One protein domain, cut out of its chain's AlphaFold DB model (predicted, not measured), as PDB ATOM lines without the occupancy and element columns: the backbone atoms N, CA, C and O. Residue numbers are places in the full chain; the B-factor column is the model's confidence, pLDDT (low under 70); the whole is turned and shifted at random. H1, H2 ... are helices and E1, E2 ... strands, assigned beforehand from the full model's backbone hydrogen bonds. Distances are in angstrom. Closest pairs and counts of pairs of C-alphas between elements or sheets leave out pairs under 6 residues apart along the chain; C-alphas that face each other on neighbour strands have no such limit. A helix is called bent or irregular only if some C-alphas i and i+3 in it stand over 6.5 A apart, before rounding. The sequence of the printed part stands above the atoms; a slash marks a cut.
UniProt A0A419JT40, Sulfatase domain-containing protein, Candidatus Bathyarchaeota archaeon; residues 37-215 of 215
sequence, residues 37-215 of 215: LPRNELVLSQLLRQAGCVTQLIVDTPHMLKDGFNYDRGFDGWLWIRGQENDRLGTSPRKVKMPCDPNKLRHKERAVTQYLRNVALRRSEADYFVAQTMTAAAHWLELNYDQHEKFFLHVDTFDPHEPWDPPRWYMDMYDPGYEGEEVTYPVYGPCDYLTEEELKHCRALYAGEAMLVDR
ATOM      1  N   LEU A  37     222.604 191.020 125.325       97.00
ATOM      2  CA  LEU A  37     221.277 190.521 125.654       97.00
ATOM      3  C   LEU A  37     220.649 189.851 124.418       97.00
ATOM      4  O   LEU A  37     220.433 190.531 123.401       97.00
ATOM      5  N   PRO A  38     220.337 188.540 124.465       95.62
ATOM      6  CA  PRO A  38     219.784 187.833 123.318       95.62
ATOM      7  C   PRO A  38     218.481 188.477 122.838       95.62
ATOM      8  O   PRO A  38     217.599 188.814 123.628       95.62
ATOM      9  N   ARG A  39     218.339 188.658 121.520       94.12
ATOM     10  CA  ARG A  39     217.188 189.370 120.926       94.12
ATOM     11  C   ARG A  39     215.855 188.643 121.109       94.12
ATOM     12  O   ARG A  39     214.810 189.282 121.055       94.12
ATOM     13  N   ASN A  40     215.895 187.327 121.275       94.25
ATOM     14  CA  ASN A  40     214.732 186.452 121.393       94.25
ATOM     15  C   ASN A  40     214.256 186.252 122.839       94.25
ATOM     16  O   ASN A  40     213.269 185.552 123.048       94.25
ATOM     17  N   GLU A  41     214.933 186.832 123.830       95.62
ATOM     18  CA  GLU A  41     214.491 186.746 125.219       95.62
ATOM     19  C   GLU A  41     213.499 187.859 125.555       95.62
ATOM     20  O   GLU A  41     213.665 189.014 125.157       95.62
ATOM     21  N   LEU A  42     212.452 187.516 126.298       96.06
ATOM     22  CA  LEU A  42     211.521 188.502 126.828       96.06
ATOM     23  C   LEU A  42     212.154 189.180 128.044       96.06
ATOM     24  O   LEU A  42     212.703 188.498 128.906       96.06
ATOM     25  N   VAL A  43     212.080 190.509 128.098       97.50
ATOM     26  CA  VAL A  43     212.706 191.296 129.170       97.50
ATOM     27  C   VAL A  43     211.675 192.087 129.966       97.50
ATOM     28  O   VAL A  43     210.592 192.404 129.467       97.50
ATOM     29  N   LEU A  44     212.026 192.417 131.207       98.12
ATOM     30  CA  LEU A  44     211.183 193.085 132.193       98.12
ATOM     31  C   LEU A  44     210.525 194.352 131.637       98.12
ATOM     32  O   LEU A  44     209.316 194.516 131.770       98.12
ATOM     33  N   SER A  45     211.291 195.211 130.962       97.88
ATOM     34  CA  SER A  45     210.783 196.453 130.361       97.88
ATOM     35  C   SER A  45     209.670 196.193 129.339       97.88
ATOM     36  O   SER A  45     208.639 196.860 129.367       97.88
ATOM     37  N   GLN A  46     209.795 195.154 128.504       97.81
ATOM     38  CA  GLN A  46     208.753 194.784 127.538       97.81
ATOM     39  C   GLN A  46     207.466 194.325 128.231       97.81
ATOM     40  O   GLN A  46     206.376 194.697 127.795       97.81
ATOM     41  N   LEU A  47     207.588 193.530 129.299       98.25
ATOM     42  CA  LEU A  47     206.447 193.065 130.092       98.25
ATOM     43  C   LEU A  47     205.742 194.227 130.800       98.25
ATOM     44  O   LEU A  47     204.517 194.318 130.762       98.25
ATOM     45  N   LEU A  48     206.506 195.142 131.399       98.19
ATOM     46  CA  LEU A  48     205.966 196.323 132.072       98.19
ATOM     47  C   LEU A  48     205.251 197.253 131.093       98.19
ATOM     48  O   LEU A  48     204.152 197.721 131.386       98.19
ATOM     49  N   ARG A  49     205.812 197.444 129.898       97.19
ATOM     50  CA  ARG A  49     205.150 198.211 128.844       97.19
ATOM     51  C   ARG A  49     203.829 197.585 128.409       97.19
ATOM     52  O   ARG A  49     202.831 198.284 128.265       97.19
ATOM     53  N   GLN A  50     203.788 196.264 128.233       96.94
ATOM     54  CA  GLN A  50     202.541 195.549 127.923       96.94
ATOM     55  C   GLN A  50     201.496 195.677 129.041       96.94
ATOM     56  O   GLN A  50     200.302 195.670 128.758       96.94
ATOM     57  N   ALA A  51     201.935 195.834 130.290       97.56
ATOM     58  CA  ALA A  51     201.072 196.091 131.440       97.56
ATOM     59  C   ALA A  51     200.639 197.568 131.585       97.56
ATOM     60  O   ALA A  51     199.953 197.910 132.551       97.56
ATOM     61  N   GLY A  52     201.011 198.437 130.637       96.75
ATOM     62  CA  GLY A  52     200.617 199.845 130.603       96.75
ATOM     63  C   GLY A  52     201.549 200.800 131.354       96.75
ATOM     64  O   GLY A  52     201.161 201.941 131.582       96.75
ATOM     65  N   CYS A  53     202.752 200.369 131.749       97.94
ATOM     66  CA  CYS A  53     203.758 201.273 132.310       97.94
ATOM     67  C   CYS A  53     204.551 201.965 131.196       97.94
ATOM     68  O   CYS A  53     205.036 201.294 130.287       97.94
ATOM     69  N   VAL A  54     204.792 203.270 131.326       98.25
ATOM     70  CA  VAL A  54     205.882 203.918 130.579       98.25
ATOM     71  C   VAL A  54     207.215 203.500 131.182       98.25
ATOM     72  O   VAL A  54     207.366 203.462 132.404       98.25
ATOM     73  N   THR A  55     208.181 203.159 130.336       98.50
ATOM     74  CA  THR A  55     209.465 202.604 130.776       98.50
ATOM     75  C   THR A  55     210.638 203.493 130.373       98.50
ATOM     76  O   THR A  55     210.823 203.797 129.197       98.50
ATOM     77  N   GLN A  56     211.470 203.873 131.343       98.69
ATOM     78  CA  GLN A  56     212.677 204.671 131.122       98.69
ATOM     79  C   GLN A  56     213.907 203.990 131.732       98.69
ATOM     80  O   GLN A  56     213.864 203.534 132.874       98.69
ATOM     81  N   LEU A  57     215.011 203.972 130.985       98.81
ATOM     82  CA  LEU A  57     216.343 203.623 131.485       98.81
ATOM     83  C   LEU A  57     217.219 204.879 131.569       98.81
ATOM     84  O   LEU A  57     217.312 205.640 130.606       98.81
ATOM     85  N   ILE A  58     217.887 205.096 132.693       98.88
ATOM     86  CA  ILE A  58     218.969 206.074 132.830       98.88
ATOM     87  C   ILE A  58     220.158 205.313 133.386       98.88
ATOM     88  O   ILE A  58     220.041 204.665 134.422       98.88
ATOM     89  N   VAL A  59     221.266 205.328 132.657       98.56
ATOM     90  CA  VAL A  59     222.381 204.423 132.924       98.56
ATOM     91  C   VAL A  59     223.717 205.097 132.669       98.56
ATOM     92  O   VAL A  59     223.868 205.788 131.661       98.56
ATOM     93  N   ASP A  60     224.698 204.846 133.531       98.31
ATOM     94  CA  ASP A  60     226.111 205.148 133.266       98.31
ATOM     95  C   ASP A  60     226.989 203.887 133.123       98.31
ATOM     96  O   ASP A  60     228.080 203.971 132.553       98.31
ATOM     97  N   THR A  61     226.496 202.697 133.497       97.81
ATOM     98  CA  THR A  61     227.199 201.420 133.290       97.81
ATOM     99  C   THR A  61     227.457 201.149 131.805       97.81
ATOM    100  O   THR A  61     226.537 200.798 131.053       97.81
ATOM    101  N   PRO A  62     228.720 201.206 131.342       96.81
ATOM    102  CA  PRO A  62     229.013 201.197 129.914       96.81
ATOM    103  C   PRO A  62     228.710 199.836 129.282       96.81
ATOM    104  O   PRO A  62     228.262 199.762 128.140       96.81
ATOM    105  N   HIS A  63     228.906 198.752 130.034       96.88
ATOM    106  CA  HIS A  63     228.811 197.368 129.555       96.88
ATOM    107  C   HIS A  63     227.398 196.918 129.176       96.88
ATOM    108  O   HIS A  63     227.237 195.883 128.544       96.88
ATOM    109  N   MET A  64     226.375 197.693 129.535       96.31
ATOM    110  CA  MET A  64     224.990 197.437 129.131       96.31
ATOM    111  C   MET A  64     224.720 197.829 127.677       96.31
ATOM    112  O   MET A  64     223.895 197.213 126.999       96.31
ATOM    113  N   LEU A  65     225.408 198.865 127.195       96.19
ATOM    114  CA  LEU A  65     225.046 199.561 125.959       96.19
ATOM    115  C   LEU A  65     226.174 199.579 124.933       96.19
ATOM    116  O   LEU A  65     225.936 199.434 123.730       96.19
ATOM    117  N   LYS A  66     227.409 199.746 125.406       94.00
ATOM    118  CA  LYS A  66     228.608 199.805 124.576       94.00
ATOM    119  C   LYS A  66     228.682 198.587 123.658       94.00
ATOM    120  O   LYS A  66     228.358 197.475 124.051       94.00
ATOM    121  N   ASP A  67     229.128 198.814 122.426       93.94
ATOM    122  CA  ASP A  67     229.444 197.765 121.450       93.94
ATOM    123  C   ASP A  67     228.284 196.788 121.152       93.94
ATOM    124  O   ASP A  67     228.505 195.652 120.738       93.94
ATOM    125  N   GLY A  68     227.036 197.252 121.305       94.75
ATOM    126  CA  GLY A  68     225.844 196.508 120.896       94.75
ATOM    127  C   GLY A  68     225.390 195.450 121.899       94.75
ATOM    128  O   GLY A  68     224.880 194.410 121.482       94.75
ATOM    129  N   PHE A  69     225.558 195.701 123.202       97.19
ATOM    130  CA  PHE A  69     225.085 194.802 124.263       97.19
ATOM    131  C   PHE A  69     223.551 194.764 124.417       97.19
ATOM    132  O   PHE A  69     223.021 193.772 124.907       97.19
ATOM    133  N   ASN A  70     222.827 195.757 123.890       96.81
ATOM    134  CA  ASN A  70     221.361 195.783 123.741       96.81
ATOM    135  C   ASN A  70     220.542 195.698 125.048       96.81
ATOM    136  O   ASN A  70     219.392 195.246 125.006       96.81
ATOM    137  N   TYR A  71     221.084 196.099 126.203       97.69
ATOM    138  CA  TYR A  71     220.303 196.130 127.450       97.69
ATOM    139  C   TYR A  71     219.344 197.330 127.546       97.69
ATOM    140  O   TYR A  71     218.490 197.349 128.419       97.69
ATOM    141  N   ASP A  72     219.378 198.281 126.613       97.50
ATOM    142  CA  ASP A  72     218.317 199.286 126.422       97.50
ATOM    143  C   ASP A  72     217.002 198.686 125.892       97.50
ATOM    144  O   ASP A  72     215.946 199.323 125.927       97.50
ATOM    145  N   ARG A  73     217.047 197.457 125.365       96.94
ATOM    146  CA  ARG A  73     215.921 196.858 124.650       96.94
ATOM    147  C   ARG A  73     214.667 196.794 125.520       96.94
ATOM    148  O   ARG A  73     214.668 196.258 126.624       96.94
ATOM    149  N   GLY A  74     213.557 197.247 124.942       96.25
ATOM    150  CA  GLY A  74     212.223 197.141 125.532       96.25
ATOM    151  C   GLY A  74     211.775 198.360 126.328       96.25
ATOM    152  O   GLY A  74     210.575 198.468 126.562       96.25
ATOM    153  N   PHE A  75     212.692 199.263 126.683       98.31
ATOM    154  CA  PHE A  75     212.340 200.557 127.258       98.31
ATOM    155  C   PHE A  75     211.728 201.489 126.198       98.31
ATOM    156  O   PHE A  75     212.069 201.395 125.016       98.31
ATOM    157  N   ASP A  76     210.826 202.385 126.607       98.25
ATOM    158  CA  ASP A  76     210.248 203.427 125.744       98.25
ATOM    159  C   ASP A  76     211.227 204.580 125.524       98.25
ATOM    160  O   ASP A  76     211.307 205.131 124.426       98.25
ATOM    161  N   GLY A  77     212.006 204.904 126.555       98.06
ATOM    162  CA  GLY A  77     213.102 205.858 126.494       98.06
ATOM    163  C   GLY A  77     214.341 205.337 127.210       98.06
ATOM    164  O   GLY A  77     214.257 204.589 128.186       98.06
ATOM    165  N   TRP A  78     215.516 205.744 126.737       98.19
ATOM    166  CA  TRP A  78     216.769 205.491 127.437       98.19
ATOM    167  C   TRP A  78     217.734 206.667 127.292       98.19
ATOM    168  O   TRP A  78     217.776 207.331 126.257       98.19
ATOM    169  N   LEU A  79     218.504 206.917 128.348       98.62
ATOM    170  CA  LEU A  79     219.578 207.900 128.394       98.62
ATOM    171  C   LEU A  79     220.847 207.215 128.895       98.62
ATOM    172  O   LEU A  79     220.840 206.596 129.958       98.62
ATOM    173  N   TRP A  80     221.934 207.354 128.137       98.31
ATOM    174  CA  TRP A  80     223.249 206.855 128.524       98.31
ATOM    175  C   TRP A  80     224.180 208.011 128.877       98.31
ATOM    176  O   TRP A  80     224.573 208.789 128.002       98.31
ATOM    177  N   ILE A  81     224.567 208.087 130.146       98.56
ATOM    178  CA  ILE A  81     225.639 208.953 130.627       98.56
ATOM    179  C   ILE A  81     226.977 208.274 130.297       98.56
ATOM    180  O   ILE A  81     227.287 207.176 130.751       98.56
ATOM    181  N   ARG A  82     227.756 208.901 129.414       97.25
ATOM    182  CA  ARG A  82     228.993 208.336 128.852       97.25
ATOM    183  C   ARG A  82     230.206 208.637 129.727       97.25
ATOM    184  O   ARG A  82     230.227 209.646 130.420       97.25
ATOM    185  N   GLY A  83     231.270 207.846 129.567       96.62
ATOM    186  CA  GLY A  83     232.604 208.163 130.093       96.62
ATOM    187  C   GLY A  83     233.159 207.209 131.153       96.62
ATOM    188  O   GLY A  83     234.358 207.271 131.419       96.62
ATOM    189  N   GLN A  84     232.346 206.305 131.700       96.44
ATOM    190  CA  GLN A  84     232.804 205.302 132.667       96.44
ATOM    191  C   GLN A  84     233.940 204.413 132.123       96.44
ATOM    192  O   GLN A  84     233.990 204.082 130.932       96.44
ATOM    193  N   GLU A  85     234.854 204.010 133.009       94.38
ATOM    194  CA  GLU A  85     236.048 203.203 132.712       94.38
ATOM    195  C   GLU A  85     236.780 203.614 131.408       94.38
ATOM    196  O   GLU A  85     237.192 204.754 131.208       94.38
ATOM    197  N   ASN A  86     236.961 202.662 130.487       93.38
ATOM    198  CA  ASN A  86     237.622 202.831 129.202       93.38
ATOM    199  C   ASN A  86     236.636 203.137 128.062       93.38
ATOM    200  O   ASN A  86     236.908 202.793 126.902       93.38
ATOM    201  N   ASP A  87     235.476 203.730 128.366       95.50
ATOM    202  CA  ASP A  87     234.566 204.223 127.338       95.50
ATOM    203  C   ASP A  87     235.316 205.152 126.373       95.50
ATOM    204  O   ASP A  87     236.135 205.982 126.760       95.50
ATOM    205  N   ARG A  88     235.057 204.987 125.078       94.38
ATOM    206  CA  ARG A  88     235.736 205.712 123.999       94.38
ATOM    207  C   ARG A  88     235.048 207.060 123.771       94.38
ATOM    208  O   ARG A  88     234.608 207.338 122.658       94.38
ATOM    209  N   LEU A  89     234.914 207.858 124.834       95.12
ATOM    210  CA  LEU A  89     234.190 209.132 124.822       95.12
ATOM    211  C   LEU A  89     234.985 210.234 124.113       95.12
ATOM    212  O   LEU A  89     234.440 210.974 123.299       95.12
ATOM    213  N   GLY A  90     236.284 210.330 124.396       93.88
ATOM    214  CA  GLY A  90     237.128 211.395 123.863       93.88
ATOM    215  C   GLY A  90     238.588 210.990 123.694       93.88
ATOM    216  O   GLY A  90     239.070 210.015 124.271       93.88
ATOM    217  N   THR A  91     239.310 211.756 122.877       95.19
ATOM    218  CA  THR A  91     240.742 211.550 122.584       95.19
ATOM    219  C   THR A  91     241.651 212.592 123.246       95.19
ATOM    220  O   THR A  91     242.877 212.479 123.165       95.19
ATOM    221  N   SER A  92     241.065 213.592 123.911       94.56
ATOM    222  CA  SER A  92     241.759 214.656 124.636       94.56
ATOM    223  C   SER A  92     241.705 214.412 126.151       94.56
ATOM    224  O   SER A  92     240.674 213.942 126.621       94.56
ATOM    225  N   PRO A  93     242.760 214.756 126.914       95.12
ATOM    226  CA  PRO A  93     244.071 215.200 126.448       95.12
ATOM    227  C   PRO A  93     244.895 214.050 125.852       95.12
ATOM    228  O   PRO A  93     244.723 212.870 126.169       95.12
ATOM    229  N   ARG A  94     245.844 214.389 124.969       90.62
ATOM    230  CA  ARG A  94     246.715 213.382 124.336       90.62
ATOM    231  C   ARG A  94     247.596 212.667 125.363       90.62
ATOM    232  O   ARG A  94     247.762 211.453 125.261       90.62
ATOM    233  N   LYS A  95     248.149 213.422 126.317       92.69
ATOM    234  CA  LYS A  95     248.973 212.936 127.432       92.69
ATOM    235  C   LYS A  95     248.204 213.107 128.739       92.69
ATOM    236  O   LYS A  95     247.541 214.125 128.914       92.69
ATOM    237  N   VAL A  96     248.344 212.142 129.636       94.81
ATOM    238  CA  VAL A  96     247.754 212.136 130.981       94.81
ATOM    239  C   VAL A  96     248.845 211.800 131.999       94.81
ATOM    240  O   VAL A  96     249.868 211.219 131.631       94.81
ATOM    241  N   LYS A  97     248.644 212.170 133.265       94.94
ATOM    242  CA  LYS A  97     249.514 211.764 134.375       94.94
ATOM    243  C   LYS A  97     248.922 210.507 135.016       94.94
ATOM    244  O   LYS A  97     247.755 210.529 135.385       94.94
ATOM    245  N   MET A  98     249.707 209.438 135.133       95.69
ATOM    246  CA  MET A  98     249.275 208.225 135.837       95.69
ATOM    247  C   MET A  98     249.175 208.485 137.349       95.69
ATOM    248  O   MET A  98     250.010 209.228 137.874       95.69
ATOM    249  N   PRO A  99     248.185 207.894 138.041       95.12
ATOM    250  CA  PRO A  99     247.985 208.113 139.474       95.12
ATOM    251  C   PRO A  99     248.937 207.274 140.354       95.12
ATOM    252  O   PRO A  99     249.170 207.609 141.512       95.12
ATOM    253  N   CYS A 100     249.526 206.215 139.792       95.69
ATOM    254  CA  CYS A 100     250.479 205.309 140.435       95.69
ATOM    255  C   CYS A 100     251.343 204.588 139.383       95.69
ATOM    256  O   CYS A 100     251.151 204.793 138.175       95.69
ATOM    257  N   ASP A 101     252.265 203.723 139.821       94.50
ATOM    258  CA  ASP A 101     252.967 202.785 138.939       94.50
ATOM    259  C   ASP A 101     251.956 201.953 138.108       94.50
ATOM    260  O   ASP A 101     251.135 201.221 138.674       94.50
ATOM    261  N   PRO A 102     252.019 201.985 136.759       93.06
ATOM    262  CA  PRO A 102     251.151 201.191 135.886       93.06
ATOM    263  C   PRO A 102     251.128 199.680 136.152       93.06
ATOM    264  O   PRO A 102     250.176 199.021 135.733       93.06
ATOM    265  N   ASN A 103     252.141 199.114 136.815       91.69
ATOM    266  CA  ASN A 103     252.155 197.697 137.194       91.69
ATOM    267  C   ASN A 103     251.152 197.365 138.311       91.69
ATOM    268  O   ASN A 103     250.765 196.206 138.448       91.69
ATOM    269  N   LYS A 104     250.701 198.372 139.070       93.38
ATOM    270  CA  LYS A 104     249.684 198.246 140.126       93.38
ATOM    271  C   LYS A 104     248.249 198.306 139.587       93.38
ATOM    272  O   LYS A 104     247.301 198.053 140.329       93.38
ATOM    273  N   LEU A 105     248.079 198.633 138.300       93.75
ATOM    274  CA  LEU A 105     246.784 198.865 137.656       93.75
ATOM    275  C   LEU A 105     246.323 197.640 136.850       93.75
ATOM    276  O   LEU A 105     247.037 197.167 135.963       93.75
ATOM    277  N   ARG A 106     245.082 197.180 137.079       89.50
ATOM    278  CA  ARG A 106     244.483 195.973 136.458       89.50
ATOM    279  C   ARG A 106     244.649 195.905 134.945       89.50
ATOM    280  O   ARG A 106     244.991 194.867 134.385       89.50
ATOM    281  N   HIS A 107     244.397 197.029 134.286       82.56
ATOM    282  CA  HIS A 107     244.394 197.151 132.827       82.56
ATOM    283  C   HIS A 107     245.585 197.955 132.298       82.56
ATOM    284  O   HIS A 107     245.578 198.398 131.141       82.56
ATOM    285  N   LYS A 108     246.608 198.130 133.145       83.81
ATOM    286  CA  LYS A 108     247.812 198.918 132.876       83.81
ATOM    287  C   LYS A 108     247.465 200.332 132.386       83.81
ATOM    288  O   LYS A 108     246.380 200.866 132.613       83.81
ATOM    289  N   GLU A 109     248.394 200.936 131.657       88.69
ATOM    290  CA  GLU A 109     248.319 202.321 131.206       88.69
ATOM    291  C   GLU A 109     247.149 202.602 130.246       88.69
ATOM    292  O   GLU A 109     246.567 203.683 130.283       88.69
ATOM    293  N   ARG A 110     246.770 201.654 129.374       88.19
ATOM    294  CA  ARG A 110     245.841 201.941 128.263       88.19
ATOM    295  C   ARG A 110     244.429 202.285 128.736       88.19
ATOM    296  O   ARG A 110     243.857 203.258 128.246       88.19
ATOM    297  N   ALA A 111     243.850 201.481 129.627       89.81
ATOM    298  CA  ALA A 111     242.483 201.716 130.097       89.81
ATOM    299  C   ALA A 111     242.416 202.941 131.011       89.81
ATOM    300  O   ALA A 111     241.543 203.784 130.823       89.81
ATOM    301  N   VAL A 112     243.389 203.081 131.917       94.31
ATOM    302  CA  VAL A 112     243.497 204.236 132.818       94.31
ATOM    303  C   VAL A 112     243.709 205.521 132.021       94.31
ATOM    304  O   VAL A 112     243.080 206.529 132.305       94.31
ATOM    305  N   THR A 113     244.496 205.483 130.942       96.19
ATOM    306  CA  THR A 113     244.634 206.633 130.038       96.19
ATOM    307  C   THR A 113     243.299 207.059 129.446       96.19
ATOM    308  O   THR A 113     243.024 208.253 129.361       96.19
ATOM    309  N   GLN A 114     242.483 206.102 128.997       96.62
ATOM    310  CA  GLN A 114     241.182 206.430 128.427       96.62
ATOM    311  C   GLN A 114     240.245 207.012 129.488       96.62
ATOM    312  O   GLN A 114     239.606 208.024 129.222       96.62
ATOM    313  N   TYR A 115     240.230 206.442 130.688       96.94
ATOM    314  CA  TYR A 115     239.453 206.975 131.799       96.94
ATOM    315  C   TYR A 115     239.853 208.412 132.154       96.94
ATOM    316  O   TYR A 115     239.017 209.310 132.148       96.94
ATOM    317  N   LEU A 116     241.155 208.666 132.326       96.94
ATOM    318  CA  LEU A 116     241.686 209.998 132.621       96.94
ATOM    319  C   LEU A 116     241.346 211.027 131.533       96.94
ATOM    320  O   LEU A 116     241.252 212.214 131.827       96.94
ATOM    321  N   ARG A 117     241.136 210.600 130.280       97.56
ATOM    322  CA  ARG A 117     240.597 211.467 129.218       97.56
ATOM    323  C   ARG A 117     239.123 211.770 129.405       97.56
ATOM    324  O   ARG A 117     238.721 212.918 129.249       97.56
ATOM    325  N   ASN A 118     238.338 210.751 129.732       97.44
ATOM    326  CA  ASN A 118     236.899 210.882 129.918       97.44
ATOM    327  C   ASN A 118     236.567 211.861 131.054       97.44
ATOM    328  O   ASN A 118     235.607 212.616 130.938       97.44
ATOM    329  N   VAL A 119     237.398 211.900 132.100       96.88
ATOM    330  CA  VAL A 119     237.189 212.748 133.285       96.88
ATOM    331  C   VAL A 119     237.981 214.064 133.263       96.88
ATOM    332  O   VAL A 119     237.828 214.893 134.155       96.88
ATOM    333  N   ALA A 120     238.792 214.316 132.227       96.69
ATOM    334  CA  ALA A 120     239.726 215.450 132.175       96.69
ATOM    335  C   ALA A 120     239.075 216.842 132.256       96.69
ATOM    336  O   ALA A 120     239.762 217.829 132.521       96.69
ATOM    337  N   LEU A 121     237.778 216.938 131.956       95.06
ATOM    338  CA  LEU A 121     237.025 218.192 131.965       95.06
ATOM    339  C   LEU A 121     236.135 218.361 133.202       95.06
ATOM    340  O   LEU A 121     235.454 219.382 133.278       95.06
ATOM    341  N   ARG A 122     236.142 217.415 134.156       95.81
ATOM    342  CA  ARG A 122     235.392 217.542 135.413       95.81
ATOM    343  C   ARG A 122     235.866 218.773 136.189       95.81
ATOM    344  O   ARG A 122     237.065 219.034 136.291       95.81
ATOM    345  N   ARG A 123     234.921 219.545 136.726       95.81
ATOM    346  CA  ARG A 123     235.176 220.773 137.503       95.81
ATOM    347  C   ARG A 123     234.474 220.771 138.851       95.81
ATOM    348  O   ARG A 123     234.887 221.497 139.749       95.81
ATOM    349  N   SER A 124     233.403 220.004 138.970       96.88
ATOM    350  CA  SER A 124     232.504 219.993 140.110       96.88
ATOM    351  C   SER A 124     231.991 218.582 140.380       96.88
ATOM    352  O   SER A 124     232.116 217.692 139.541       96.88
ATOM    353  N   GLU A 125     231.381 218.389 141.546       96.75
ATOM    354  CA  GLU A 125     230.733 217.123 141.906       96.75
ATOM    355  C   GLU A 125     229.628 216.727 140.913       96.75
ATOM    356  O   GLU A 125     229.477 215.556 140.593       96.75
ATOM    357  N   ALA A 126     228.928 217.707 140.330       97.56
ATOM    358  CA  ALA A 126     227.897 217.467 139.322       97.56
ATOM    359  C   ALA A 126     228.438 216.851 138.015       97.56
ATOM    360  O   ALA A 126     227.660 216.329 137.223       97.56
ATOM    361  N   ASP A 127     229.757 216.897 137.782       97.75
ATOM    362  CA  ASP A 127     230.391 216.286 136.611       97.75
ATOM    363  C   ASP A 127     230.734 214.796 136.825       97.75
ATOM    364  O   ASP A 127     231.211 214.131 135.899       97.75
ATOM    365  N   TYR A 128     230.507 214.245 138.022       98.06
ATOM    366  CA  TYR A 128     230.690 212.817 138.300       98.06
ATOM    367  C   TYR A 128     229.542 211.996 137.716       98.06
ATOM    368  O   TYR A 128     228.430 212.495 137.546       98.06
ATOM    369  N   PHE A 129     229.815 210.740 137.359       98.19
ATOM    370  CA  PHE A 129     228.866 209.932 136.592       98.19
ATOM    371  C   PHE A 129     227.594 209.651 137.388       98.19
ATOM    372  O   PHE A 129     226.514 209.979 136.896       98.19
ATOM    373  N   VAL A 130     227.718 209.197 138.641       98.19
ATOM    374  CA  VAL A 130     226.556 209.040 139.523       98.19
ATOM    375  C   VAL A 130     225.759 210.336 139.691       98.19
ATOM    376  O   VAL A 130     224.535 210.315 139.573       98.19
ATOM    377  N   ALA A 131     226.418 211.489 139.862       98.31
ATOM    378  CA  ALA A 131     225.730 212.771 140.016       98.31
ATOM    379  C   ALA A 131     224.945 213.163 138.752       98.31
ATOM    380  O   ALA A 131     223.797 213.608 138.844       98.31
ATOM    381  N   GLN A 132     225.518 212.945 137.564       98.62
ATOM    382  CA  GLN A 132     224.826 213.138 136.287       98.62
ATOM    383  C   GLN A 132     223.633 212.183 136.141       98.62
ATOM    384  O   GLN A 132     222.547 212.618 135.753       98.62
ATOM    385  N   THR A 133     223.810 210.904 136.483       98.81
ATOM    386  CA  THR A 133     222.766 209.870 136.422       98.81
ATOM    387  C   THR A 133     221.597 210.201 137.352       98.81
ATOM    388  O   THR A 133     220.445 210.211 136.909       98.81
ATOM    389  N   MET A 134     221.873 210.557 138.609       98.62
ATOM    390  CA  MET A 134     220.846 210.931 139.587       98.62
ATOM    391  C   MET A 134     220.148 212.243 139.213       98.62
ATOM    392  O   MET A 134     218.922 212.329 139.289       98.62
ATOM    393  N   THR A 135     220.891 213.239 138.717       98.62
ATOM    394  CA  THR A 135     220.313 214.500 138.214       98.62
ATOM    395  C   THR A 135     219.377 214.241 137.034       98.62
ATOM    396  O   THR A 135     218.266 214.768 136.984       98.62
ATOM    397  N   ALA A 136     219.784 213.391 136.087       98.81
ATOM    398  CA  ALA A 136     218.943 213.027 134.954       98.81
ATOM    399  C   ALA A 136     217.678 212.269 135.389       98.81
ATOM    400  O   ALA A 136     216.610 212.495 134.820       98.81
ATOM    401  N   ALA A 137     217.775 211.410 136.408       98.75
ATOM    402  CA  ALA A 137     216.622 210.732 136.992       98.75
ATOM    403  C   ALA A 137     215.647 211.708 137.655       98.75
ATOM    404  O   ALA A 137     214.445 211.621 137.401       98.75
ATOM    405  N   ALA A 138     216.153 212.671 138.428       98.62
ATOM    406  CA  ALA A 138     215.338 213.726 139.021       98.62
ATOM    407  C   ALA A 138     214.612 214.549 137.943       98.62
ATOM    408  O   ALA A 138     213.389 214.661 137.990       98.62
ATOM    409  N   HIS A 139     215.324 215.023 136.914       98.69
ATOM    410  CA  HIS A 139     214.708 215.759 135.805       98.69
ATOM    411  C   HIS A 139     213.659 214.929 135.054       98.69
ATOM    412  O   HIS A 139     212.615 215.451 134.665       98.69
ATOM    413  N   TRP A 140     213.909 213.632 134.838       98.69
ATOM    414  CA  TRP A 140     212.917 212.769 134.201       98.69
ATOM    415  C   TRP A 140     211.646 212.679 135.047       98.69
ATOM    416  O   TRP A 140     210.552 212.808 134.500       98.69
ATOM    417  N   LEU A 141     211.778 212.514 136.367       98.38
ATOM    418  CA  LEU A 141     210.640 212.486 137.286       98.38
ATOM    419  C   LEU A 141     209.876 213.812 137.275       98.38
ATOM    420  O   LEU A 141     208.664 213.788 137.099       98.38
ATOM    421  N   GLU A 142     210.555 214.955 137.381       98.19
ATOM    422  CA  GLU A 142     209.927 216.288 137.342       98.19
ATOM    423  C   GLU A 142     209.086 216.515 136.080       98.19
ATOM    424  O   GLU A 142     208.039 217.156 136.138       98.19
ATOM    425  N   LEU A 143     209.522 215.959 134.949       97.81
ATOM    426  CA  LEU A 143     208.826 216.072 133.671       97.81
ATOM    427  C   LEU A 143     207.713 215.034 133.465       97.81
ATOM    428  O   LEU A 143     206.891 215.226 132.573       97.81
ATOM    429  N   ASN A 144     207.704 213.924 134.212       97.12
ATOM    430  CA  ASN A 144     206.845 212.768 133.913       97.12
ATOM    431  C   ASN A 144     205.937 212.320 135.064       97.12
ATOM    432  O   ASN A 144     205.044 211.508 134.819       97.12
ATOM    433  N   TYR A 145     206.137 212.811 136.292       92.06
ATOM    434  CA  TYR A 145     205.425 212.311 137.477       92.06
ATOM    435  C   TYR A 145     203.897 212.456 137.388       92.06
ATOM    436  O   TYR A 145     203.182 211.665 137.998       92.06
ATOM    437  N   ASP A 146     203.397 213.441 136.638       95.50
ATOM    438  CA  ASP A 146     201.973 213.717 136.418       95.50
ATOM    439  C   ASP A 146     201.502 213.402 134.986       95.50
ATOM    440  O   ASP A 146     200.324 213.574 134.670       95.50
ATOM    441  N   GLN A 147     202.398 212.914 134.124       96.94
ATOM    442  CA  GLN A 147     202.093 212.612 132.722       96.94
ATOM    443  C   GLN A 147     201.581 211.181 132.522       96.94
ATOM    444  O   GLN A 147     200.867 210.915 131.554       96.94
ATOM    445  N   HIS A 148     201.919 210.257 133.429       94.69
ATOM    446  CA  HIS A 148     201.602 208.830 133.302       94.69
ATOM    447  C   HIS A 148     201.029 208.269 134.602       94.69
ATOM    448  O   HIS A 148     201.561 208.518 135.678       94.69
ATOM    449  N   GLU A 149     199.988 207.439 134.508       94.38
ATOM    450  CA  GLU A 149     199.411 206.763 135.684       94.38
ATOM    451  C   GLU A 149     200.410 205.784 136.326       94.38
ATOM    452  O   GLU A 149     200.447 205.619 137.546       94.38
ATOM    453  N   LYS A 150     201.219 205.112 135.497       96.69
ATOM    454  CA  LYS A 150     202.211 204.121 135.921       96.69
ATOM    455  C   LYS A 150     203.491 204.299 135.128       96.69
ATOM    456  O   LYS A 150     203.466 204.370 133.898       96.69
ATOM    457  N   PHE A 151     204.614 204.277 135.830       97.88
ATOM    458  CA  PHE A 151     205.922 204.262 135.202       97.88
ATOM    459  C   PHE A 151     206.857 203.254 135.862       97.88
ATOM    460  O   PHE A 151     206.680 202.853 137.012       97.88
ATOM    461  N   PHE A 152     207.880 202.870 135.108       98.06
ATOM    462  CA  PHE A 152     209.048 202.161 135.595       98.06
ATOM    463  C   PHE A 152     210.294 202.913 135.139       98.06
ATOM    464  O   PHE A 152     210.604 202.956 133.948       98.06
ATOM    465  N   LEU A 153     210.996 203.500 136.103       98.50
ATOM    466  CA  LEU A 153     212.275 204.159 135.897       98.50
ATOM    467  C   LEU A 153     213.375 203.259 136.462       98.50
ATOM    468  O   LEU A 153     213.428 203.027 137.668       98.50
ATOM    469  N   HIS A 154     214.238 202.747 135.590       98.50
ATOM    470  CA  HIS A 154     215.444 202.031 135.981       98.50
ATOM    471  C   HIS A 154     216.614 203.016 135.982       98.50
ATOM    472  O   HIS A 154     217.001 203.504 134.921       98.50
ATOM    473  N   VAL A 155     217.168 203.293 137.161       98.62
ATOM    474  CA  VAL A 155     218.375 204.111 137.334       98.62
ATOM    475  C   VAL A 155     219.531 203.165 137.648       98.62
ATOM    476  O   VAL A 155     219.531 202.532 138.700       98.62
ATOM    477  N   ASP A 156     220.462 203.012 136.710       98.06
ATOM    478  CA  ASP A 156     221.597 202.090 136.815       98.06
ATOM    479  C   ASP A 156     222.908 202.879 136.907       98.06
ATOM    480  O   ASP A 156     223.348 203.493 135.932       98.06
ATOM    481  N   THR A 157     223.518 202.855 138.090       97.50
ATOM    482  CA  THR A 157     224.826 203.461 138.342       97.50
ATOM    483  C   THR A 157     225.911 202.393 138.383       97.50
ATOM    484  O   THR A 157     225.705 201.270 138.859       97.50
ATOM    485  N   PHE A 158     227.083 202.747 137.880       97.50
ATOM    486  CA  PHE A 158     228.270 201.915 137.883       97.50
ATOM    487  C   PHE A 158     229.111 202.167 139.126       97.50
ATOM    488  O   PHE A 158     229.632 201.213 139.698       97.50
ATOM    489  N   ASP A 159     229.180 203.421 139.582       97.00
ATOM    490  CA  ASP A 159     229.795 203.781 140.859       97.00
ATOM    491  C   ASP A 159     229.101 202.980 141.989       97.00
ATOM    492  O   ASP A 159     227.868 202.845 141.978       97.00
ATOM    493  N   PRO A 160     229.852 202.393 142.944       96.94
ATOM    494  CA  PRO A 160     231.268 202.636 143.236       96.94
ATOM    495  C   PRO A 160     232.241 201.619 142.595       96.94
ATOM    496  O   PRO A 160     233.275 201.284 143.182       96.94
ATOM    497  N   HIS A 161     231.916 201.049 141.431       96.31
ATOM    498  CA  HIS A 161     232.882 200.247 140.676       96.31
ATOM    499  C   HIS A 161     234.106 201.097 140.319       96.31
ATOM    500  O   HIS A 161     233.997 202.287 140.046       96.31
ATOM    501  N   GLU A 162     235.287 200.486 140.294       94.81
ATOM    502  CA  GLU A 162     236.511 201.204 139.973       94.81
ATOM    503  C   GLU A 162     236.552 201.671 138.488       94.81
ATOM    504  O   GLU A 162     235.930 201.039 137.625       94.81
ATOM    505  N   PRO A 163     237.318 202.712 138.119       95.69
ATOM    506  CA  PRO A 163     238.343 203.389 138.914       95.69
ATOM    507  C   PRO A 163     237.759 204.235 140.042       95.69
ATOM    508  O   PRO A 163     236.840 205.000 139.793       95.69
ATOM    509  N   TRP A 164     238.319 204.114 141.248       97.12
ATOM    510  CA  TRP A 164     237.900 204.931 142.384       97.12
ATOM    511  C   TRP A 164     238.575 206.294 142.331       97.12
ATOM    512  O   TRP A 164     239.778 206.390 142.587       97.12
ATOM    513  N   ASP A 165     237.825 207.329 141.974       95.69
ATOM    514  CA  ASP A 165     238.321 208.694 141.815       95.69
ATOM    515  C   ASP A 165     237.447 209.757 142.502       95.69
ATOM    516  O   ASP A 165     237.276 210.845 141.947       95.69
ATOM    517  N   PRO A 166     236.926 209.513 143.722       96.62
ATOM    518  CA  PRO A 166     235.967 210.420 144.335       96.62
ATOM    519  C   PRO A 166     236.561 211.818 144.546       96.62
ATOM    520  O   PRO A 166     237.782 211.974 144.694       96.62
ATOM    521  N   PRO A 167     235.715 212.858 144.672       96.06
ATOM    522  CA  PRO A 167     236.187 214.170 145.071       96.06
ATOM    523  C   PRO A 167     237.053 214.099 146.333       96.06
ATOM    524  O   PRO A 167     236.709 213.419 147.301       96.06
ATOM    525  N   ARG A 168     238.168 214.842 146.345       93.75
ATOM    526  CA  ARG A 168     239.200 214.732 147.392       93.75
ATOM    527  C   ARG A 168     238.642 214.860 148.812       93.75
ATOM    528  O   ARG A 168     239.075 214.128 149.693       93.75
ATOM    529  N   TRP A 169     237.646 215.724 149.019       95.50
ATOM    530  CA  TRP A 169     237.020 215.915 150.330       95.50
ATOM    531  C   TRP A 169     236.275 214.683 150.850       95.50
ATOM    532  O   TRP A 169     236.146 214.568 152.061       95.50
ATOM    533  N   TYR A 170     235.796 213.777 149.990       97.12
ATOM    534  CA  TYR A 170     235.219 212.497 150.415       97.12
ATOM    535  C   TYR A 170     236.296 211.507 150.826       97.12
ATOM    536  O   TYR A 170     236.178 210.886 151.877       97.12
ATOM    537  N   MET A 171     237.372 211.404 150.046       95.62
ATOM    538  CA  MET A 171     238.512 210.563 150.406       95.62
ATOM    539  C   MET A 171     239.135 211.023 151.739       95.62
ATOM    540  O   MET A 171     239.341 210.204 152.637       95.62
ATOM    541  N   ASP A 172     239.341 212.335 151.923       96.62
ATOM    542  CA  ASP A 172     239.936 212.911 153.138       96.62
ATOM    543  C   ASP A 172     239.101 212.635 154.415       96.62
ATOM    544  O   ASP A 172     239.635 212.729 155.520       96.62
ATOM    545  N   MET A 173     237.815 212.257 154.309       97.00
ATOM    546  CA  MET A 173     237.018 211.808 155.469       97.00
ATOM    547  C   MET A 173     237.522 210.477 156.045       97.00
ATOM    548  O   MET A 173     237.314 210.203 157.228       97.00
ATOM    549  N   TYR A 174     238.161 209.650 155.213       97.50
ATOM    550  CA  TYR A 174     238.582 208.290 155.551       97.50
ATOM    551  C   TYR A 174     240.104 208.150 155.692       97.50
ATOM    552  O   TYR A 174     240.557 207.345 156.509       97.50
ATOM    553  N   ASP A 175     240.895 208.918 154.935       97.56
ATOM    554  CA  ASP A 175     242.365 208.865 154.990       97.56
ATOM    555  C   ASP A 175     243.023 210.243 154.750       97.56
ATOM    556  O   ASP A 175     243.681 210.471 153.730       97.56
ATOM    557  N   PRO A 176     242.834 211.203 155.678       97.06
ATOM    558  CA  PRO A 176     243.320 212.567 155.511       97.06
ATOM    559  C   PRO A 176     244.849 212.629 155.482       97.06
ATOM    560  O   PRO A 176     245.532 212.019 156.305       97.06
ATOM    561  N   GLY A 177     245.385 213.452 154.578       94.88
ATOM    562  CA  GLY A 177     246.824 213.723 154.502       94.88
ATOM    563  C   GLY A 177     247.656 212.618 153.849       94.88
ATOM    564  O   GLY A 177     248.877 212.655 153.952       94.88
ATOM    565  N   TYR A 178     247.029 211.653 153.172       96.62
ATOM    566  CA  TYR A 178     247.759 210.671 152.374       96.62
ATOM    567  C   TYR A 178     248.493 211.333 151.192       96.62
ATOM    568  O   TYR A 178     247.881 212.069 150.407       96.62
ATOM    569  N   GLU A 179     249.792 211.039 151.062       94.50
ATOM    570  CA  GLU A 179     250.705 211.574 150.031       94.50
ATOM    571  C   GLU A 179     251.296 210.486 149.109       94.50
ATOM    572  O   GLU A 179     252.145 210.779 148.265       94.50
ATOM    573  N   GLY A 180     250.882 209.226 149.280       95.44
ATOM    574  CA  GLY A 180     251.373 208.101 148.488       95.44
ATOM    575  C   GLY A 180     250.745 208.009 147.093       95.44
ATOM    576  O   GLY A 180     250.067 208.916 146.613       95.44
ATOM    577  N   GLU A 181     250.968 206.879 146.425       96.44
ATOM    578  CA  GLU A 181     250.368 206.609 145.119       96.44
ATOM    579  C   GLU A 181     248.860 206.333 145.227       96.44
ATOM    580  O   GLU A 181     248.408 205.646 146.146       96.44
ATOM    581  N   GLU A 182     248.079 206.813 144.257       96.00
ATOM    582  CA  GLU A 182     246.636 206.563 144.189       96.00
ATOM    583  C   GLU A 182     246.370 205.359 143.272       96.00
ATOM    584  O   GLU A 182     246.283 205.462 142.044       96.00
ATOM    585  N   VAL A 183     246.267 204.165 143.859       96.75
ATOM    586  CA  VAL A 183     245.925 202.946 143.109       96.75
ATOM    587  C   VAL A 183     244.407 202.864 142.935       96.75
ATOM    588  O   VAL A 183     243.711 202.113 143.615       96.75
ATOM    589  N   THR A 184     243.890 203.668 142.005       95.94
ATOM    590  CA  THR A 184     242.448 203.823 141.746       95.94
ATOM    591  C   THR A 184     241.831 202.643 140.998       95.94
ATOM    592  O   THR A 184     240.626 202.437 141.063       95.94
ATOM    593  N   TYR A 185     242.641 201.847 140.290       95.69
ATOM    594  CA  TYR A 185     242.176 200.729 139.461       95.69
ATOM    595  C   TYR A 185     242.940 199.427 139.784       95.69
ATOM    596  O   TYR A 185     243.675 198.915 138.926       95.69
ATOM    597  N   PRO A 186     242.834 198.901 141.020       94.12
ATOM    598  CA  PRO A 186     243.670 197.800 141.494       94.12
ATOM    599  C   PRO A 186     243.427 196.491 140.729       94.12
ATOM    600  O   PRO A 186     242.340 196.230 140.207       94.12
ATOM    601  N   VAL A 187     244.457 195.646 140.664       91.38
ATOM    602  CA  VAL A 187     244.389 194.305 140.076       91.38
ATOM    603  C   VAL A 187     243.432 193.433 140.888       91.38
ATOM    604  O   VAL A 187     243.484 193.391 142.113       91.38
ATOM    605  N   TYR A 188     242.581 192.678 140.197       89.00
ATOM    606  CA  TYR A 188     241.767 191.652 140.839       89.00
ATOM    607  C   TYR A 188     242.636 190.455 141.225       89.00
ATOM    608  O   TYR A 188     243.150 189.754 140.352       89.00
ATOM    609  N   GLY A 189     242.790 190.213 142.524       89.25
ATOM    610  CA  GLY A 189     243.586 189.107 143.044       89.25
ATOM    611  C   GLY A 189     244.186 189.405 144.420       89.25
ATOM    612  O   GLY A 189     243.688 190.284 145.124       89.25
ATOM    613  N   PRO A 190     245.242 188.668 144.812       92.38
ATOM    614  CA  PRO A 190     246.024 188.968 146.009       92.38
ATOM    615  C   PRO A 190     246.594 190.393 145.980       92.38
ATOM    616  O   PRO A 190     246.985 190.890 144.925       92.38
ATOM    617  N   CYS A 191     246.667 191.035 147.145       94.06
ATOM    618  CA  CYS A 191     247.076 192.434 147.291       94.06
ATOM    619  C   CYS A 191     248.551 192.618 147.683       94.06
ATOM    620  O   CYS A 191     248.936 193.712 148.076       94.06
ATOM    621  N   ASP A 192     249.384 191.580 147.563       94.88
ATOM    622  CA  ASP A 192     250.784 191.568 148.036       94.88
ATOM    623  C   ASP A 192     251.698 192.579 147.311       94.88
ATOM    624  O   ASP A 192     252.833 192.813 147.720       94.88
ATOM    625  N   TYR A 193     251.213 193.161 146.211       95.06
ATOM    626  CA  TYR A 193     251.904 194.192 145.435       95.06
ATOM    627  C   TYR A 193     251.663 195.620 145.961       95.06
ATOM    628  O   TYR A 193     252.289 196.557 145.462       95.06
ATOM    629  N   LEU A 194     250.745 195.786 146.920       96.62
ATOM    630  CA  LEU A 194     250.438 197.049 147.587       96.62
ATOM    631  C   LEU A 194     251.128 197.105 148.948       96.62
ATOM    632  O   LEU A 194     251.195 196.103 149.662       96.62
ATOM    633  N   THR A 195     251.588 198.290 149.340       97.00
ATOM    634  CA  THR A 195     251.968 198.524 150.740       97.00
ATOM    635  C   THR A 195     250.729 198.515 151.644       97.00
ATOM    636  O   THR A 195     249.595 198.662 151.181       97.00
ATOM    637  N   GLU A 196     250.921 198.368 152.958       96.69
ATOM    638  CA  GLU A 196     249.807 198.467 153.915       96.69
ATOM    639  C   GLU A 196     249.111 199.837 153.848       96.69
ATOM    640  O   GLU A 196     247.884 199.911 153.935       96.69
ATOM    641  N   GLU A 197     249.884 200.909 153.641       97.56
ATOM    642  CA  GLU A 197     249.368 202.270 153.473       97.56
ATOM    643  C   GLU A 197     248.560 202.409 152.178       97.56
ATOM    644  O   GLU A 197     247.445 202.924 152.213       97.56
ATOM    645  N   GLU A 198     249.049 201.875 151.055       97.75
ATOM    646  CA  GLU A 198     248.325 201.887 149.777       97.75
ATOM    647  C   GLU A 198     247.030 201.075 149.850       97.75
ATOM    648  O   GLU A 198     245.992 201.517 149.366       97.75
ATOM    649  N   LEU A 199     247.050 199.901 150.489       97.25
ATOM    650  CA  LEU A 199     245.849 199.084 150.659       97.25
ATOM    651  C   LEU A 199     244.809 199.783 151.544       97.25
ATOM    652  O   LEU A 199     243.610 199.730 151.250       97.25
ATOM    653  N   LYS A 200     245.249 200.436 152.627       97.62
ATOM    654  CA  LYS A 200     244.380 201.278 153.458       97.62
ATOM    655  C   LYS A 200     243.784 202.410 152.618       97.62
ATOM    656  O   LYS A 200     242.572 202.620 152.674       97.62
ATOM    657  N   HIS A 201     244.603 203.066 151.802       97.94
ATOM    658  CA  HIS A 201     244.176 204.169 150.956       97.94
ATOM    659  C   HIS A 201     243.195 203.739 149.851       97.94
ATOM    660  O   HIS A 201     242.176 204.389 149.645       97.94
ATOM    661  N   CYS A 202     243.399 202.584 149.207       97.44
ATOM    662  CA  CYS A 202     242.432 202.006 148.264       97.44
ATOM    663  C   CYS A 202     241.043 201.822 148.892       97.44
ATOM    664  O   CYS A 202     240.028 202.088 148.252       97.44
ATOM    665  N   ARG A 203     240.980 201.387 150.158       97.38
ATOM    666  CA  ARG A 203     239.705 201.264 150.888       97.38
ATOM    667  C   ARG A 203     239.075 202.630 151.165       97.38
ATOM    668  O   ARG A 203     237.853 202.733 151.125       97.38
ATOM    669  N   ALA A 204     239.886 203.653 151.428       98.25
ATOM    670  CA  ALA A 204     239.421 205.027 151.602       98.25
ATOM    671  C   ALA A 204     238.873 205.621 150.296       98.25
ATOM    672  O   ALA A 204     237.825 206.258 150.324       98.25
ATOM    673  N   LEU A 205     239.514 205.347 149.155       98.19
ATOM    674  CA  LEU A 205     239.003 205.716 147.831       98.19
ATOM    675  C   LEU A 205     237.643 205.058 147.558       98.19
ATOM    676  O   LEU A 205     236.686 205.761 147.252       98.19
ATOM    677  N   TYR A 206     237.517 203.740 147.763       98.19
ATOM    678  CA  TYR A 206     236.228 203.044 147.639       98.19
ATOM    679  C   TYR A 206     235.153 203.639 148.566       98.19
ATOM    680  O   TYR A 206     234.018 203.853 148.150       98.19
ATOM    681  N   ALA A 207     235.495 203.912 149.830       98.31
ATOM    682  CA  ALA A 207     234.559 204.495 150.790       98.31
ATOM    683  C   ALA A 207     234.135 205.919 150.395       98.31
ATOM    684  O   ALA A 207     232.963 206.263 150.528       98.31
ATOM    685  N   GLY A 208     235.060 206.722 149.864       98.19
ATOM    686  CA  GLY A 208     234.767 208.047 149.327       98.19
ATOM    687  C   GLY A 208     233.840 207.997 148.109       98.19
ATOM    688  O   GLY A 208     232.904 208.785 148.032       98.19
ATOM    689  N   GLU A 209     234.054 207.044 147.199       97.81
ATOM    690  CA  GLU A 209     233.180 206.797 146.042       97.81
ATOM    691  C   GLU A 209     231.774 206.383 146.499       97.81
ATOM    692  O   GLU A 209     230.773 206.936 146.053       97.81
ATOM    693  N   ALA A 210     231.682 205.465 147.463       98.19
ATOM    694  CA  ALA A 210     230.406 205.046 148.033       98.19
ATOM    695  C   ALA A 210     229.673 206.200 148.745       98.19
ATOM    696  O   ALA A 210     228.453 206.294 148.650       98.19
ATOM    697  N   MET A 211     230.403 207.096 149.417       97.94
ATOM    698  CA  MET A 211     229.833 208.294 150.041       97.94
ATOM    699  C   MET A 211     229.310 209.296 149.002       97.94
ATOM    700  O   MET A 211     228.304 209.956 149.248       97.94
ATOM    701  N   LEU A 212     229.960 209.406 147.839       97.69
ATOM    702  CA  LEU A 212     229.437 210.193 146.722       97.69
ATOM    703  C   LEU A 212     228.120 209.603 146.193       97.69
ATOM    704  O   LEU A 212     227.206 210.359 145.890       97.69
ATOM    705  N   VAL A 213     228.013 208.273 146.108       97.50
ATOM    706  CA  VAL A 213     226.785 207.582 145.666       97.50
ATOM    707  C   VAL A 213     225.629 207.746 146.664       97.50
ATOM    708  O   VAL A 213     224.475 207.794 146.247       97.50
ATOM    709  N   ASP A 214     225.919 207.812 147.966       96.75
ATOM    710  CA  ASP A 214     224.914 207.981 149.032       96.75
ATOM    711  C   ASP A 214     224.290 209.391 149.076       96.75
ATOM    712  O   ASP A 214     223.181 209.557 149.585       96.75
ATOM    713  N   ARG A 215     225.001 210.401 148.564       92.44
ATOM    714  CA  ARG A 215     224.668 211.827 148.708       92.44
ATOM    715  C   ARG A 215     223.606 212.318 147.723       92.44
ATOM    716  O   ARG A 215     222.784 213.158 148.167       92.44
TER     717      ARG A 215
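This is residues 37 to 215 of the 215 residues of the protein "Sulfatase domain-containing protein" of Candidatus Bathyarchaeota archaeon (UniProt A0A419JT40). The model is an elongated body of two halves. One half is a small parallel sheet of three strands with the long helix H3 over one face and the short helix H1 over the other; the other half is loops with H2, H4 and the long helix H5, whose last residues meet the beginning of H3. The 179 printed residues hold five named helices and three named strands, in the order H1 E1 E2 H2 H3 E3 H4 H5, and the sheet runs E2 E1 E3. The class is mixed, helices and strands, with under half of the residues, 73, in named elements. The whole is only just compact, close to loose, with a radius of gyration of the C-alphas of 18.6 A and spans of 55 by 33 by 32 A.

H1, residues 44 to 50, is on the sheet at a height of 8.6 A and lies over E1, residues 54 to 59; their closest C-alphas, Ser 45 and Thr 55, are 6.3 A apart. E2, residues 77 to 80, is parallel to E1 at 4 degrees, with N 79 and O 57 2.9 A apart, within hydrogen-bond range. H2, residues 108 to 118, touches no helix and is not on the sheet. H3, residues 129 to 144, is on the face opposite to H1 at a height of 9.0 A, and runs along the strands at 8 degrees to E1 on the local plane; the closest C-alphas of the two, Thr 133 and Ile 58, are 6.5 A apart. E3, residues 151 to 156, is parallel to E1 at 10 degrees, with N 152 and O 54 2.8 A apart, within hydrogen-bond range. E2, H2, H3 and E3 form a split strand-helix-strand unit, two parallel strands joined through helices with E1 between them, and its crossover is right-handed. H4, residues 168 to 171, touches H5, residues 196 to 214, with the closest C-alphas, those of Tyr 170 and Gly 208, 4.6 A apart; H5 touches H4 with residues 204 to 212 alone. H3 and H5 only just touch, and only at their ends, with 3 pairs of C-alphas within 8 A, the closest Val 130 and Val 213 at 6.3 A. Every O i to N i+4 pair is within hydrogen-bond range in H1, H3 and H5, and 6 of 7 in H2; H4 is too short for such a pair.

H1 begins at C-alpha 44, (211.183, 193.085, 132.193). E1 is 16.7 A long, E3 15.9 A, H2 16.5 A and H3 22.4 A. H2 is only just irregular: C-alphas 108 and 111 are 6.6 A apart. H5, 27.1 A long, ends at C-alpha 214, (224.914, 207.981, 149.032).

The C-alphas of Gln 50 and Glu 179, the two farthest apart, are 55.4 A apart. The printed part has no cut. The links E1 to E2, E2 to H2, E3 to H4 and H4 to H5 are long. The mean pLDDT of the printed part is 96.2, and no printed residue is under 70.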